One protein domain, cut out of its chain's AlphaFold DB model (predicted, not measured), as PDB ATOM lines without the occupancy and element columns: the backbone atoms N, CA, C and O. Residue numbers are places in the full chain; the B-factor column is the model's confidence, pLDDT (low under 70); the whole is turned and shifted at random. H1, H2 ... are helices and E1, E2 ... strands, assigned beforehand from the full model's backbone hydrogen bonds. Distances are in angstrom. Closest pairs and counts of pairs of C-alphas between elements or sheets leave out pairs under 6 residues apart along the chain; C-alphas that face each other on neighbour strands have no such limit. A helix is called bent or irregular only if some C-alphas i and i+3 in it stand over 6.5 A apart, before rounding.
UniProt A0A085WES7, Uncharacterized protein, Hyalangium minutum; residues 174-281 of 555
ATOM      1  N   GLU A 174     158.153 187.801 215.234       83.75
ATOM      2  CA  GLU A 174     159.498 187.227 215.116       83.75
ATOM      3  C   GLU A 174     159.937 187.125 213.655       83.75
ATOM      4  O   GLU A 174     161.027 187.576 213.323       83.75
ATOM      5  N   LEU A 175     159.058 186.662 212.756       85.31
ATOM      6  CA  LEU A 175     159.336 186.633 211.318       85.31
ATOM      7  C   LEU A 175     159.674 188.035 210.802       85.31
ATOM      8  O   LEU A 175     160.664 188.200 210.090       85.31
ATOM      9  N   VAL A 176     158.884 189.050 211.167       91.12
ATOM     10  CA  VAL A 176     159.112 190.437 210.728       91.12
ATOM     11  C   VAL A 176     160.445 190.969 211.258       91.12
ATOM     12  O   VAL A 176     161.241 191.518 210.489       91.12
ATOM     13  N   ARG A 177     160.705 190.797 212.558       93.12
ATOM     14  CA  ARG A 177     161.920 191.278 213.225       93.12
ATOM     15  C   ARG A 177     163.166 190.601 212.664       93.12
ATOM     16  O   ARG A 177     164.078 191.294 212.217       93.12
ATOM     17  N   ASP A 178     163.183 189.275 212.642       90.50
ATOM     18  CA  ASP A 178     164.352 188.486 212.265       90.50
ATOM     19  C   ASP A 178     164.675 188.675 210.773       90.50
ATOM     20  O   ASP A 178     165.842 188.776 210.392       90.50
ATOM     21  N   SER A 179     163.650 188.815 209.924       92.88
ATOM     22  CA  SER A 179     163.825 189.135 208.500       92.88
ATOM     23  C   SER A 179     164.390 190.538 208.291       92.88
ATOM     24  O   SER A 179     165.279 190.731 207.461       92.88
ATOM     25  N   THR A 180     163.909 191.517 209.065       94.75
ATOM     26  CA  THR A 180     164.407 192.899 209.006       94.75
ATOM     27  C   THR A 180     165.864 192.964 209.443       94.75
ATOM     28  O   THR A 180     166.674 193.605 208.777       94.75
ATOM     29  N   GLU A 181     166.223 192.268 210.523       94.31
ATOM     30  CA  GLU A 181     167.597 192.208 211.015       94.31
ATOM     31  C   GLU A 181     168.537 191.540 210.001       94.31
ATOM     32  O   GLU A 181     169.625 192.053 209.735       94.31
ATOM     33  N   GLN A 182     168.121 190.422 209.398       93.69
ATOM     34  CA  GLN A 182     168.911 189.727 208.377       93.69
ATOM     35  C   GLN A 182     169.148 190.592 207.137       93.69
ATOM     36  O   GLN A 182     170.291 190.712 206.689       93.69
ATOM     37  N   LEU A 183     168.102 191.235 206.607       95.00
ATOM     38  CA  LEU A 183     168.250 192.121 205.456       95.00
ATOM     39  C   LEU A 183     169.071 193.367 205.810       95.00
ATOM     40  O   LEU A 183     169.911 193.783 205.019       95.00
ATOM     41  N   HIS A 184     168.899 193.935 207.003       94.56
ATOM     42  CA  HIS A 184     169.719 195.059 207.449       94.56
ATOM     43  C   HIS A 184     171.207 194.687 207.510       94.56
ATOM     44  O   HIS A 184     172.037 195.418 206.976       94.56
ATOM     45  N   LYS A 185     171.548 193.520 208.077       94.12
ATOM     46  CA  LYS A 185     172.927 192.999 208.086       94.12
ATOM     47  C   LYS A 185     173.479 192.799 206.677       94.12
ATOM     48  O   LYS A 185     174.646 193.094 206.440       94.12
ATOM     49  N   LEU A 186     172.652 192.319 205.746       93.75
ATOM     50  CA  LEU A 186     173.044 192.177 204.347       93.75
ATOM     51  C   LEU A 186     173.353 193.546 203.715       93.75
ATOM     52  O   LEU A 186     174.418 193.724 203.124       93.75
ATOM     53  N   LEU A 187     172.449 194.517 203.876       94.50
ATOM     54  CA  LEU A 187     172.582 195.866 203.317       94.50
ATOM     55  C   LEU A 187     173.706 196.677 203.968       94.50
ATOM     56  O   LEU A 187     174.268 197.542 203.311       94.50
ATOM     57  N   ALA A 188     174.092 196.378 205.210       91.38
ATOM     58  CA  ALA A 188     175.214 197.035 205.884       91.38
ATOM     59  C   ALA A 188     176.565 196.828 205.169       91.38
ATOM     60  O   ALA A 188     177.506 197.579 205.408       91.38
ATOM     61  N   SER A 189     176.668 195.822 204.289       89.56
ATOM     62  CA  SER A 189     177.842 195.607 203.431       89.56
ATOM     63  C   SER A 189     177.850 196.458 202.152       89.56
ATOM     64  O   SER A 189     178.816 196.411 201.393       89.56
ATOM     65  N   MET A 190     176.782 197.219 201.899       93.50
ATOM     66  CA  MET A 190     176.592 198.047 200.711       93.50
ATOM     67  C   MET A 190     176.592 199.526 201.102       93.50
ATOM     68  O   MET A 190     176.000 199.920 202.107       93.50
ATOM     69  N   GLU A 191     177.212 200.368 200.278       93.38
ATOM     70  CA  GLU A 191     177.266 201.808 200.521       93.38
ATOM     71  C   GLU A 191     176.990 202.598 199.242       93.38
ATOM     72  O   GLU A 191     177.453 202.247 198.155       93.38
ATOM     73  N   VAL A 192     176.255 203.699 199.377       95.12
ATOM     74  CA  VAL A 192     175.889 204.576 198.258       95.12
ATOM     75  C   VAL A 192     176.795 205.807 198.275       95.12
ATOM     76  O   VAL A 192     177.005 206.382 199.346       95.12
ATOM     77  N   PRO A 193     177.343 206.261 197.136       94.62
ATOM     78  CA  PRO A 193     178.080 207.517 197.104       94.62
ATOM     79  C   PRO A 193     177.206 208.697 197.538       94.62
ATOM     80  O   PRO A 193     176.020 208.756 197.216       94.62
ATOM     81  N   ALA A 194     177.799 209.670 198.227       92.19
ATOM     82  CA  ALA A 194     177.118 210.909 198.579       92.19
ATOM     83  C   ALA A 194     176.553 211.604 197.328       92.19
ATOM     84  O   ALA A 194     177.255 211.744 196.325       92.19
ATOM     85  N   GLU A 195     175.281 212.011 197.414       92.50
ATOM     86  CA  GLU A 195     174.504 212.597 196.302       92.50
ATOM     87  C   GLU A 195     174.404 211.676 195.075       92.50
ATOM     88  O   GLU A 195     174.145 212.112 193.951       92.50
ATOM     89  N   GLY A 196     174.648 210.387 195.302       93.38
ATOM     90  CA  GLY A 196     174.643 209.340 194.311       93.38
ATOM     91  C   GLY A 196     173.400 208.470 194.371       93.38
ATOM     92  O   GLY A 196     172.507 208.629 195.207       93.38
ATOM     93  N   GLU A 197     173.387 207.526 193.446       94.12
ATOM     94  CA  GLU A 197     172.305 206.587 193.234       94.12
ATOM     95  C   GLU A 197     172.896 205.215 192.925       94.12
ATOM     96  O   GLU A 197     173.882 205.087 192.189       94.12
ATOM     97  N   ALA A 198     172.309 204.190 193.523       95.00
ATOM     98  CA  ALA A 198     172.722 202.814 193.361       95.00
ATOM     99  C   ALA A 198     171.502 201.904 193.264       95.00
ATOM    100  O   ALA A 198     170.380 202.250 193.641       95.00
ATOM    101  N   TRP A 199     171.751 200.707 192.771       95.00
ATOM    102  CA  TRP A 199     170.762 199.665 192.637       95.00
ATOM    103  C   TRP A 199     171.306 198.358 193.201       95.00
ATOM    104  O   TRP A 199     172.494 198.054 193.063       95.00
ATOM    105  N   ALA A 200     170.434 197.600 193.862       96.12
ATOM    106  CA  ALA A 200     170.775 196.316 194.455       96.12
ATOM    107  C   ALA A 200     169.740 195.252 194.078       96.12
ATOM    108  O   ALA A 200     168.536 195.480 194.192       96.12
ATOM    109  N   GLU A 201     170.210 194.069 193.691       96.88
ATOM    110  CA  GLU A 201     169.399 192.857 193.608       96.88
ATOM    111  C   GLU A 201     169.726 191.928 194.770       96.88
ATOM    112  O   GLU A 201     170.887 191.577 195.010       96.88
ATOM    113  N   VAL A 202     168.676 191.483 195.450       96.50
ATOM    114  CA  VAL A 202     168.749 190.524 196.544       96.50
ATOM    115  C   VAL A 202     167.875 189.323 196.209       96.50
ATOM    116  O   VAL A 202     166.706 189.459 195.855       96.50
ATOM    117  N   GLU A 203     168.457 188.138 196.328       96.25
ATOM    118  CA  GLU A 203     167.751 186.866 196.279       96.25
ATOM    119  C   GLU A 203     167.226 186.525 197.668       96.25
ATOM    120  O   GLU A 203     167.974 186.513 198.649       96.25
ATOM    121  N   VAL A 204     165.935 186.227 197.742       95.19
ATOM    122  CA  VAL A 204     165.254 185.810 198.966       95.19
ATOM    123  C   VAL A 204     164.737 184.404 198.750       95.19
ATOM    124  O   VAL A 204     163.923 184.174 197.859       95.19
ATOM    125  N   HIS A 205     165.203 183.456 199.553       91.31
ATOM    126  CA  HIS A 205     164.699 182.089 199.510       91.31
ATOM    127  C   HIS A 205     163.550 181.958 200.507       91.31
ATOM    128  O   HIS A 205     163.720 182.275 201.685       91.31
ATOM    129  N   LEU A 206     162.387 181.517 200.036       89.00
ATOM    130  CA  LEU A 206     161.198 181.307 200.856       89.00
ATOM    131  C   LEU A 206     160.728 179.859 200.788       89.00
ATOM    132  O   LEU A 206     160.843 179.205 199.748       89.00
ATOM    133  N   GLU A 207     160.118 179.408 201.877       82.00
ATOM    134  CA  GLU A 207     159.502 178.091 201.983       82.00
ATOM    135  C   GLU A 207     158.293 178.148 202.923       82.00
ATOM    136  O   GLU A 207     158.418 178.493 204.091       82.00
ATOM    137  N   ASP A 208     157.104 177.839 202.399       78.94
ATOM    138  CA  ASP A 208     155.901 177.517 203.186       78.94
ATOM    139  C   ASP A 208     155.575 178.456 204.377       78.94
ATOM    140  O   ASP A 208     155.091 178.013 205.419       78.94
ATOM    141  N   GLY A 209     155.774 179.771 204.223       78.38
ATOM    142  CA  GLY A 209     155.538 180.777 205.278       78.38
ATOM    143  C   GLY A 209     156.806 181.400 205.864       78.38
ATOM    144  O   GLY A 209     156.715 182.383 206.596       78.38
ATOM    145  N   HIS A 210     157.976 180.877 205.506       79.75
ATOM    146  CA  HIS A 210     159.267 181.252 206.073       79.75
ATOM    147  C   HIS A 210     160.181 181.902 205.037       79.75
ATOM    148  O   HIS A 210     160.059 181.674 203.830       79.75
ATOM    149  N   ILE A 211     161.117 182.710 205.536       86.56
ATOM    150  CA  ILE A 211     162.265 183.212 204.782       86.56
ATOM    151  C   ILE A 211     163.488 182.418 205.247       86.56
ATOM    152  O   ILE A 211     163.956 182.578 206.371       86.56
ATOM    153  N   GLU A 212     163.997 181.550 204.377       82.88
ATOM    154  CA  GLU A 212     165.098 180.626 204.675       82.88
ATOM    155  C   GLU A 212     166.466 181.314 204.667       82.88
ATOM    156  O   GLU A 212     167.399 180.898 205.374       82.88
ATOM    157  N   GLY A 213     166.588 182.377 203.867       87.00
ATOM    158  CA  GLY A 213     167.784 183.201 203.812       87.00
ATOM    159  C   GLY A 213     167.783 184.234 202.692       87.00
ATOM    160  O   GLY A 213     166.897 184.278 201.836       87.00
ATOM    161  N   TRP A 214     168.839 185.041 202.711       92.31
ATOM    162  CA  TRP A 214     169.060 186.174 201.821       92.31
ATOM    163  C   TRP A 214     170.429 186.055 201.165       92.31
ATOM    164  O   TRP A 214     171.400 185.668 201.823       92.31
ATOM    165  N   ARG A 215     170.530 186.410 199.885       92.50
ATOM    166  CA  ARG A 215     171.804 186.451 199.164       92.50
ATOM    167  C   ARG A 215     171.905 187.716 198.316       92.50
ATOM    168  O   ARG A 215     170.955 188.044 197.610       92.50
ATOM    169  N   PRO A 216     173.040 188.431 198.355       92.75
ATOM    170  CA  PRO A 216     173.257 189.532 197.434       92.75
ATOM    171  C   PRO A 216     173.524 188.944 196.045       92.75
ATOM    172  O   PRO A 216     174.352 188.045 195.904       92.75
ATOM    173  N   ARG A 217     172.822 189.438 195.025       92.12
ATOM    174  CA  ARG A 217     173.015 189.004 193.635       92.12
ATOM    175  C   ARG A 217     173.815 190.029 192.846       92.12
ATOM    176  O   ARG A 217     174.752 189.670 192.141       92.12
ATOM    177  N   LEU A 218     173.459 191.304 192.987       93.00
ATOM    178  CA  LEU A 218     174.105 192.403 192.280       93.00
ATOM    179  C   LEU A 218     174.015 193.684 193.107       93.00
ATOM    180  O   LEU A 218     172.999 193.952 193.738       93.00
ATOM    181  N   PHE A 219     175.077 194.477 193.088       94.31
ATOM    182  CA  PHE A 219     175.084 195.842 193.592       94.31
ATOM    183  C   PHE A 219     175.819 196.711 192.578       94.31
ATOM    184  O   PHE A 219     176.959 196.414 192.216       94.31
ATOM    185  N   GLN A 220     175.159 197.759 192.098       93.69
ATOM    186  CA  GLN A 220     175.689 198.631 191.064       93.69
ATOM    187  C   GLN A 220     175.439 200.090 191.426       93.69
ATOM    188  O   GLN A 220     174.303 200.520 191.604       93.69
ATOM    189  N   VAL A 221     176.516 200.866 191.495       92.25
ATOM    190  CA  VAL A 221     176.437 202.324 191.566       92.25
ATOM    191  C   VAL A 221     176.150 202.850 190.165       92.25
ATOM    192  O   VAL A 221     176.893 202.561 189.228       92.25
ATOM    193  N   GLU A 222     175.084 203.627 190.019       89.25
ATOM    194  CA  GLU A 222     174.718 204.237 188.739       89.25
ATOM    195  C   GLU A 222     175.214 205.671 188.616       89.25
ATOM    196  O   GLU A 222     175.617 206.106 187.537       89.25
ATOM    197  N   ARG A 223     175.190 206.418 189.724       87.31
ATOM    198  CA  ARG A 223     175.581 207.825 189.741       87.31
ATOM    199  C   ARG A 223     176.312 208.171 191.027       87.31
ATOM    200  O   ARG A 223     175.922 207.741 192.107       87.31
ATOM    201  N   GLY A 224     177.328 209.019 190.902       83.62
ATOM    202  CA  GLY A 224     178.096 209.565 192.020       83.62
ATOM    203  C   GLY A 224     179.540 209.061 192.055       83.62
ATOM    204  O   GLY A 224     179.926 208.156 191.325       83.62
ATOM    205  N   GLY A 225     180.347 209.696 192.901       77.81
ATOM    206  CA  GLY A 225     181.759 209.347 193.126       77.81
ATOM    207  C   GLY A 225     182.323 209.955 194.412       77.81
ATOM    208  O   GLY A 225     183.533 210.072 194.568       77.81
ATOM    209  N   GLY A 226     181.433 210.415 195.299       80.62
ATOM    210  CA  GLY A 226     181.779 211.038 196.569       80.62
ATOM    211  C   GLY A 226     181.971 210.023 197.694       80.62
ATOM    212  O   GLY A 226     181.992 208.811 197.482       80.62
ATOM    213  N   ARG A 227     182.081 210.534 198.923       88.94
ATOM    214  CA  ARG A 227     182.195 209.707 200.131       88.94
ATOM    215  C   ARG A 227     181.020 208.735 200.230       88.94
ATOM    216  O   ARG A 227     179.875 209.142 200.062       88.94
ATOM    217  N   LEU A 228     181.319 207.483 200.543       92.12
ATOM    218  CA  LEU A 228     180.327 206.432 200.713       92.12
ATOM    219  C   LEU A 228     179.481 206.649 201.976       92.12
ATOM    220  O   LEU A 228     179.938 207.232 202.971       92.12
ATOM    221  N   ARG A 229     178.214 206.246 201.887       94.12
ATOM    222  CA  ARG A 229     177.180 206.453 202.899       94.12
ATOM    223  C   ARG A 229     176.439 205.145 203.159       94.12
ATOM    224  O   ARG A 229     176.079 204.466 202.192       94.12
ATOM    225  N   PRO A 230     176.192 204.804 204.433       95.56
ATOM    226  CA  PRO A 230     175.483 203.582 204.782       95.56
ATOM    227  C   PRO A 230     174.017 203.674 204.359       95.56
ATOM    228  O   PRO A 230     173.450 204.765 204.289       95.56
ATOM    229  N   ILE A 231     173.398 202.527 204.096       95.69
ATOM    230  CA  ILE A 231     171.970 202.434 203.783       95.69
ATOM    231  C   ILE A 231     171.160 202.478 205.081       95.69
ATOM    232  O   ILE A 231     171.467 201.769 206.041       95.69
ATOM    233  N   SER A 232     170.092 203.273 205.090       94.00
ATOM    234  CA  SER A 232     169.201 203.398 206.235       94.00
ATOM    235  C   SER A 232     168.505 202.077 206.568       94.00
ATOM    236  O   SER A 232     168.020 201.358 205.688       94.00
ATOM    237  N   SER A 233     168.379 201.779 207.863       91.06
ATOM    238  CA  SER A 233     167.677 200.586 208.357       91.06
ATOM    239  C   SER A 233     166.199 200.543 207.941       91.06
ATOM    240  O   SER A 233     165.635 199.457 207.791       91.06
ATOM    241  N   LEU A 234     165.594 201.702 207.652       91.50
ATOM    242  CA  LEU A 234     164.220 201.808 207.154       91.50
ATOM    243  C   LEU A 234     164.017 201.107 205.803       91.50
ATOM    244  O   LEU A 234     162.933 200.576 205.557       91.50
ATOM    245  N   VAL A 235     165.051 201.051 204.954       93.50
ATOM    246  CA  VAL A 235     164.990 200.353 203.658       93.50
ATOM    247  C   VAL A 235     164.774 198.857 203.871       93.50
ATOM    248  O   VAL A 235     163.941 198.251 203.197       93.50
ATOM    249  N   ALA A 236     165.468 198.266 204.851       94.19
ATOM    250  CA  ALA A 236     165.295 196.859 205.196       94.19
ATOM    251  C   ALA A 236     163.869 196.585 205.696       94.19
ATOM    252  O   ALA A 236     163.222 195.649 205.227       94.19
ATOM    253  N   SER A 237     163.347 197.433 206.587       92.88
ATOM    254  CA  SER A 237     161.974 197.298 207.085       92.88
ATOM    255  C   SER A 237     160.946 197.382 205.955       92.88
ATOM    256  O   SER A 237     160.077 196.521 205.861       92.88
ATOM    257  N   GLN A 238     161.057 198.366 205.058       91.56
ATOM    258  CA  GLN A 238     160.135 198.524 203.925       91.56
ATOM    259  C   GLN A 238     160.200 197.345 202.951       91.56
ATOM    260  O   GLN A 238     159.163 196.863 202.493       91.56
ATOM    261  N   ALA A 239     161.402 196.842 202.667       94.69
ATOM    262  CA  ALA A 239     161.576 195.688 201.799       94.69
ATOM    263  C   ALA A 239     160.958 194.412 202.384       94.69
ATOM    264  O   ALA A 239     160.292 193.669 201.663       94.69
ATOM    265  N   VAL A 240     161.087 194.196 203.697       95.00
ATOM    266  CA  VAL A 240     160.407 193.087 204.379       95.00
ATOM    267  C   VAL A 240     158.889 193.229 204.278       95.00
ATOM    268  O   VAL A 240     158.226 192.250 203.954       95.00
ATOM    269  N   GLN A 241     158.324 194.429 204.449       93.62
ATOM    270  CA  GLN A 241     156.874 194.639 204.299       93.62
ATOM    271  C   GLN A 241     156.364 194.270 202.890       93.62
ATOM    272  O   GLN A 241     155.272 193.721 202.753       93.62
ATOM    273  N   VAL A 242     157.144 194.521 201.836       95.19
ATOM    274  CA  VAL A 242     156.796 194.084 200.467       95.19
ATOM    275  C   VAL A 242     156.887 192.562 200.315       95.19
ATOM    276  O   VAL A 242     156.117 191.967 199.564       95.19
ATOM    277  N   LEU A 243     157.809 191.922 201.033       95.38
ATOM    278  CA  LEU A 243     158.063 190.486 200.943       95.38
ATOM    279  C   LEU A 243     157.083 189.616 201.723       95.38
ATOM    280  O   LEU A 243     156.855 188.478 201.319       95.38
ATOM    281  N   LEU A 244     156.502 190.113 202.817       94.00
ATOM    282  CA  LEU A 244     155.628 189.311 203.680       94.00
ATOM    283  C   LEU A 244     154.493 188.606 202.910       94.00
ATOM    284  O   LEU A 244     154.344 187.402 203.086       94.00
ATOM    285  N   PRO A 245     153.754 189.238 201.976       94.50
ATOM    286  CA  PRO A 245     152.747 188.522 201.189       94.50
ATOM    287  C   PRO A 245     153.301 187.376 200.326       94.50
ATOM    288  O   PRO A 245     152.587 186.404 200.074       94.50
ATOM    289  N   PHE A 246     154.567 187.437 199.889       94.88
ATOM    290  CA  PHE A 246     155.197 186.334 199.155       94.88
ATOM    291  C   PHE A 246     155.414 185.102 200.039       94.88
ATOM    292  O   PHE A 246     155.528 183.998 199.501       94.88
ATOM    293  N   THR A 247     155.457 185.232 201.372       90.81
ATOM    294  CA  THR A 247     155.603 184.087 202.296       90.81
ATOM    295  C   THR A 247     154.363 183.185 202.286       90.81
ATOM    296  O   THR A 247     154.467 181.999 202.586       90.81
ATOM    297  N   LEU A 248     153.215 183.685 201.821       89.81
ATOM    298  CA  LEU A 248     151.994 182.893 201.726       89.81
ATOM    299  C   LEU A 248     152.015 181.855 200.591       89.81
ATOM    300  O   LEU A 248     151.204 180.941 200.619       89.81
ATOM    301  N   GLY A 249     152.905 181.959 199.600       88.75
ATOM    302  CA  GLY A 249     153.015 180.967 198.517       88.75
ATOM    303  C   GLY A 249     153.418 179.555 198.981       88.75
ATOM    304  O   GLY A 249     153.881 179.357 200.108       88.75
ATOM    305  N   MET A 250     153.285 178.581 198.077       84.19
ATOM    306  CA  MET A 250     153.590 177.162 198.310       84.19
ATOM    307  C   MET A 250     154.982 176.751 197.834       84.19
ATOM    308  O   MET A 250     155.407 177.107 196.733       84.19
ATOM    309  N   GLY A 251     155.634 175.900 198.623       78.69
ATOM    310  CA  GLY A 251     156.886 175.230 198.303       78.69
ATOM    311  C   GLY A 251     158.114 176.147 198.282       78.69
ATOM    312  O   GLY A 251     158.009 177.354 198.539       78.69
ATOM    313  N   PRO A 252     159.288 175.579 197.957       79.12
ATOM    314  CA  PRO A 252     160.523 176.338 197.831       79.12
ATOM    315  C   PRO A 252     160.427 177.300 196.646       79.12
ATOM    316  O   PRO A 252     160.039 176.914 195.539       79.12
ATOM    317  N   ARG A 253     160.796 178.556 196.876       88.06
ATOM    318  CA  ARG A 253     160.773 179.606 195.856       88.06
ATOM    319  C   ARG A 253     161.845 180.646 196.123       88.06
ATOM    320  O   ARG A 253     162.188 180.926 197.269       88.06
ATOM    321  N   THR A 254     162.330 181.249 195.051       92.62
ATOM    322  CA  THR A 254     163.235 182.393 195.129       92.62
ATOM    323  C   THR A 254     162.470 183.628 194.691       92.62
ATOM    324  O   THR A 254     161.834 183.617 193.641       92.62
ATOM    325  N   VAL A 255     162.517 184.693 195.483       96.31
ATOM    326  CA  VAL A 255     162.025 186.014 195.093       96.31
ATOM    327  C   VAL A 255     163.222 186.916 194.844       96.31
ATOM    328  O   VAL A 255     164.102 187.041 195.693       96.31
ATOM    329  N   ILE A 256     163.254 187.543 193.670       97.12
ATOM    330  CA  ILE A 256     164.264 188.542 193.323       97.12
ATOM    331  C   ILE A 256     163.720 189.904 193.707       97.12
ATOM    332  O   ILE A 256     162.736 190.358 193.122       97.12
ATOM    333  N   VAL A 257     164.368 190.551 194.669       97.50
ATOM    334  CA  VAL A 257     164.026 191.890 195.143       97.50
ATOM    335  C   VAL A 257     165.009 192.886 194.565       97.50
ATOM    336  O   VAL A 257     166.218 192.736 194.712       97.50
ATOM    337  N   ARG A 258     164.477 193.921 193.924       96.94
ATOM    338  CA  ARG A 258     165.236 195.034 193.363       96.94
ATOM    339  C   ARG A 258     165.022 196.264 194.214       96.94
ATOM    340  O   ARG A 258     163.887 196.713 194.381       96.94
ATOM    341  N   LEU A 259     166.113 196.798 194.740       95.88
ATOM    342  CA  LEU A 259     166.133 197.994 195.560       95.88
ATOM    343  C   LEU A 259     166.758 199.135 194.774       95.88
ATOM    344  O   LEU A 259     167.824 198.980 194.175       95.88
ATOM    345  N   ARG A 260     166.118 200.297 194.838       93.94
ATOM    346  CA  ARG A 260     166.697 201.557 194.387       93.94
ATOM    347  C   ARG A 260     167.139 202.346 195.604       93.94
ATOM    348  O   ARG A 260     166.371 202.485 196.554       93.94
ATOM    349  N   LEU A 261     168.366 202.843 195.571       94.69
ATOM    350  CA  LEU A 261     169.009 203.507 196.694       94.69
ATOM    351  C   LEU A 261     169.518 204.872 196.246       94.69
ATOM    352  O   LEU A 261     170.116 204.991 195.178       94.69
ATOM    353  N   LEU A 262     169.318 205.893 197.069       92.81
ATOM    354  CA  LEU A 262     169.786 207.246 196.800       92.81
ATOM    355  C   LEU A 262     170.251 207.922 198.081       92.81
ATOM    356  O   LEU A 262     169.708 207.687 199.157       92.81
ATOM    357  N   HIS A 263     171.224 208.810 197.954       93.50
ATOM    358  CA  HIS A 263     171.643 209.674 199.046       93.50
ATOM    359  C   HIS A 263     171.366 211.131 198.688       93.50
ATOM    360  O   HIS A 263     171.760 211.583 197.616       93.50
ATOM    361  N   ARG A 264     170.762 211.908 199.592       89.81
ATOM    362  CA  ARG A 264     170.579 213.361 199.411       89.81
ATOM    363  C   ARG A 264     171.579 214.152 200.247       89.81
ATOM    364  O   ARG A 264     171.977 213.707 201.313       89.81
ATOM    365  N   ALA A 265     171.972 215.344 199.795       85.19
ATOM    366  CA  ALA A 265     173.039 216.141 200.420       85.19
ATOM    367  C   ALA A 265     172.865 216.396 201.933       85.19
ATOM    368  O   ALA A 265     173.854 216.508 202.653       85.19
ATOM    369  N   GLN A 266     171.618 216.495 202.407       85.12
ATOM    370  CA  GLN A 266     171.285 216.788 203.807       85.12
ATOM    371  C   GLN A 266     171.065 215.536 204.671       85.12
ATOM    372  O   GLN A 266     170.823 215.662 205.869       85.12
ATOM    373  N   GLU A 267     171.124 214.340 204.087       88.44
ATOM    374  CA  GLU A 267     170.889 213.080 204.790       88.44
ATOM    375  C   GLU A 267     172.230 212.481 205.261       88.44
ATOM    376  O   GLU A 267     173.276 212.674 204.640       88.44
ATOM    377  N   SER A 268     172.228 211.800 206.410       91.12
ATOM    378  CA  SER A 268     173.412 211.100 206.940       91.12
ATOM    379  C   SER A 268     173.539 209.667 206.417       91.12
ATOM    380  O   SER A 268     174.631 209.094 206.445       91.12
ATOM    381  N   GLU A 269     172.435 209.110 205.927       94.12
ATOM    382  CA  GLU A 269     172.293 207.758 205.400       94.12
ATOM    383  C   GLU A 269     171.662 207.823 204.006       94.12
ATOM    384  O   GLU A 269     170.955 208.773 203.672       94.12
ATOM    385  N   ALA A 270     171.901 206.804 203.188       93.19
ATOM    386  CA  ALA A 270     171.186 206.617 201.939       93.19
ATOM    387  C   ALA A 270     169.800 206.018 202.209       93.19
ATOM    388  O   ALA A 270     169.662 205.027 202.929       93.19
ATOM    389  N   VAL A 271     168.774 206.599 201.601       92.31
ATOM    390  CA  VAL A 271     167.402 206.084 201.618       92.31
ATOM    391  C   VAL A 271     167.148 205.229 200.378       92.31
ATOM    392  O   VAL A 271     167.963 205.166 199.459       92.31
ATOM    393  N   GLY A 272     166.007 204.552 200.327       90.56
ATOM    394  CA  GLY A 272     165.667 203.713 199.190       90.56
ATOM    395  C   GLY A 272     164.283 203.106 199.296       90.56
ATOM    396  O   GLY A 272     163.554 203.366 200.249       90.56
ATOM    397  N   TRP A 273     163.930 202.308 198.297       91.62
ATOM    398  CA  TRP A 273     162.650 201.610 198.208       91.62
ATOM    399  C   TRP A 273     162.795 200.332 197.381       91.62
ATOM    400  O   TRP A 273     163.780 200.136 196.663       91.62
ATOM    401  N   VAL A 274     161.771 199.481 197.437       94.75
ATOM    402  CA  VAL A 274     161.647 198.332 196.536       94.75
ATOM    403  C   VAL A 274     161.067 198.796 195.208       94.75
ATOM    404  O   VAL A 274     159.946 199.290 195.153       94.75
ATOM    405  N   GLU A 275     161.833 198.648 194.134       94.56
ATOM    406  CA  GLU A 275     161.376 198.937 192.773       94.56
ATOM    407  C   GLU A 275     160.564 197.769 192.208       94.56
ATOM    408  O   GLU A 275     159.533 197.970 191.571       94.56
ATOM    409  N   SER A 276     160.995 196.533 192.470       96.94
ATOM    410  CA  SER A 276     160.228 195.340 192.110       96.94
ATOM    411  C   SER A 276     160.581 194.145 192.983       96.94
ATOM    412  O   SER A 276     161.728 194.020 193.413       96.94
ATOM    413  N   ALA A 277     159.640 193.227 193.163       97.62
ATOM    414  CA  ALA A 277     159.887 191.902 193.714       97.62
ATOM    415  C   ALA A 277     159.140 190.864 192.869       97.62
ATOM    416  O   ALA A 277     157.953 191.038 192.617       97.62
ATOM    417  N   ARG A 278     159.809 189.795 192.425       96.31
ATOM    418  CA  ARG A 278     159.179 188.763 191.579       96.31
ATOM    419  C   ARG A 278     159.601 187.356 191.956       96.31
ATOM    420  O   ARG A 278     160.767 187.142 192.288       96.31
ATOM    421  N   VAL A 279     158.687 186.394 191.840       93.94
ATOM    422  CA  VAL A 279     159.027 184.971 191.983       93.94
ATOM    423  C   VAL A 279     159.839 184.511 190.767       93.94
ATOM    424  O   VAL A 279     159.385 184.594 189.625       93.94
ATOM    425  N   GLU A 280     161.052 184.017 191.003       90.88
ATOM    426  CA  GLU A 280     161.881 183.366 189.994       90.88
ATOM    427  C   GLU A 280     161.391 181.929 189.782       90.88
ATOM    428  O   GLU A 280     161.300 181.136 190.720       90.88
ATOM    429  N   ARG A 281     161.054 181.592 188.533       82.06
ATOM    430  CA  ARG A 281     160.518 180.281 188.150       82.06
ATOM    431  C   ARG A 281     161.516 179.571 187.235       82.06
ATOM    432  O   ARG A 281     161.428 179.738 186.015       82.06
TER     433      ARG A 281
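This is residues 174 to 281 of the 555 residues of an uncharacterized protein of Hyalangium minutum (UniProt A0A085WES7). A long, twisted sheet of four strands has two helices, H1 and H2, over one face and its other face bare. H1 is over the E3 and E2 side, H2 reaches chiefly E6, and a small two-stranded piece, E1 with E4, sits by the end of the sheet where E2 begins and E5 ends. The printed part has 108 residues, with two named helices and six named strands in the order H1 E1 E2 E3 E4 H2 E5 E6. The large sheet has the order E3, E2, E5, E6 and is antiparallel throughout; the class is mixed, helices and strands. The whole is compact, with a radius of gyration of the C-alphas of 13.9 A, but elongated in outline, spanning 44 by 28 by 18 A.

H1, residues 174 to 187, is on the sheet of E3, residues 210 to 223, E2, residues 197 to 207, E5, residues 252 to 262, and E6, residues 271 to 280. Its height over the sheet is 9.4 A; it lies over E3 and E2, and its closest C-alphas to E3 are those of Leu 183 and Trp 214, 7.0 A apart. On the local plane it runs slantwise to E3, but only just, at 30.2 degrees. E1, residues 191 to 193, is the antiparallel neighbour of E4, residues 228 to 230, with N 192 and O 229 at 2.9 A. The closest C-alphas of E1 and E2 are those of Val 192 and Ala 198, 6.1 A apart. E2 and E3 form a hairpin, with N 203 and O 215 at 2.8 A within hydrogen-bond range; E3 bends by 62 degrees at residue 213. H2, residues 233 to 248, is on the same face as H1, in two layers, helices on one face of a sheet. H1 and H2 touch, the C-alphas of His 184 and Ala 236 being closest at 5.3 A, at a steep tilt of 52 degrees, opposite ways. The closest C-alphas of H2 and E6 are those of Val 235 and Gly 272, 5.6 A apart. E2 and E5 are antiparallel neighbours, with N 202 and O 257 at 2.9 A; E5 and E6 form a hairpin, with N 258 and O 276 at 2.8 A. Every O i to N i+4 pair is within hydrogen-bond range in H1, and 8 of 12 are in H2.

H1 begins at C-alpha 174, (159.498, 187.227, 215.116), and measures 19.6 A. E1 and E4 have three residues each. E2 measures 32.4 A, E3 35.2 A, E5 32.3 A and E6 26.1 A, ending at C-alpha 280, (161.881, 183.366, 189.994). H2 measures 24.6 A from C-alpha 233, (167.677, 200.586, 208.357); it has a kink of 33 degrees near residue 242 and is irregular, but only just, with C-alphas 242 and 245 at 6.9 A.

The C-alphas farthest apart, those of Gly 251 and Gln 266, are 44.3 A apart. The printed part has no cut. No link is long; that from E5 to E6, residues 263 to 270, is short, and the others are tight. The mean pLDDT of the printed part is 91.5, and no printed residue is under 70.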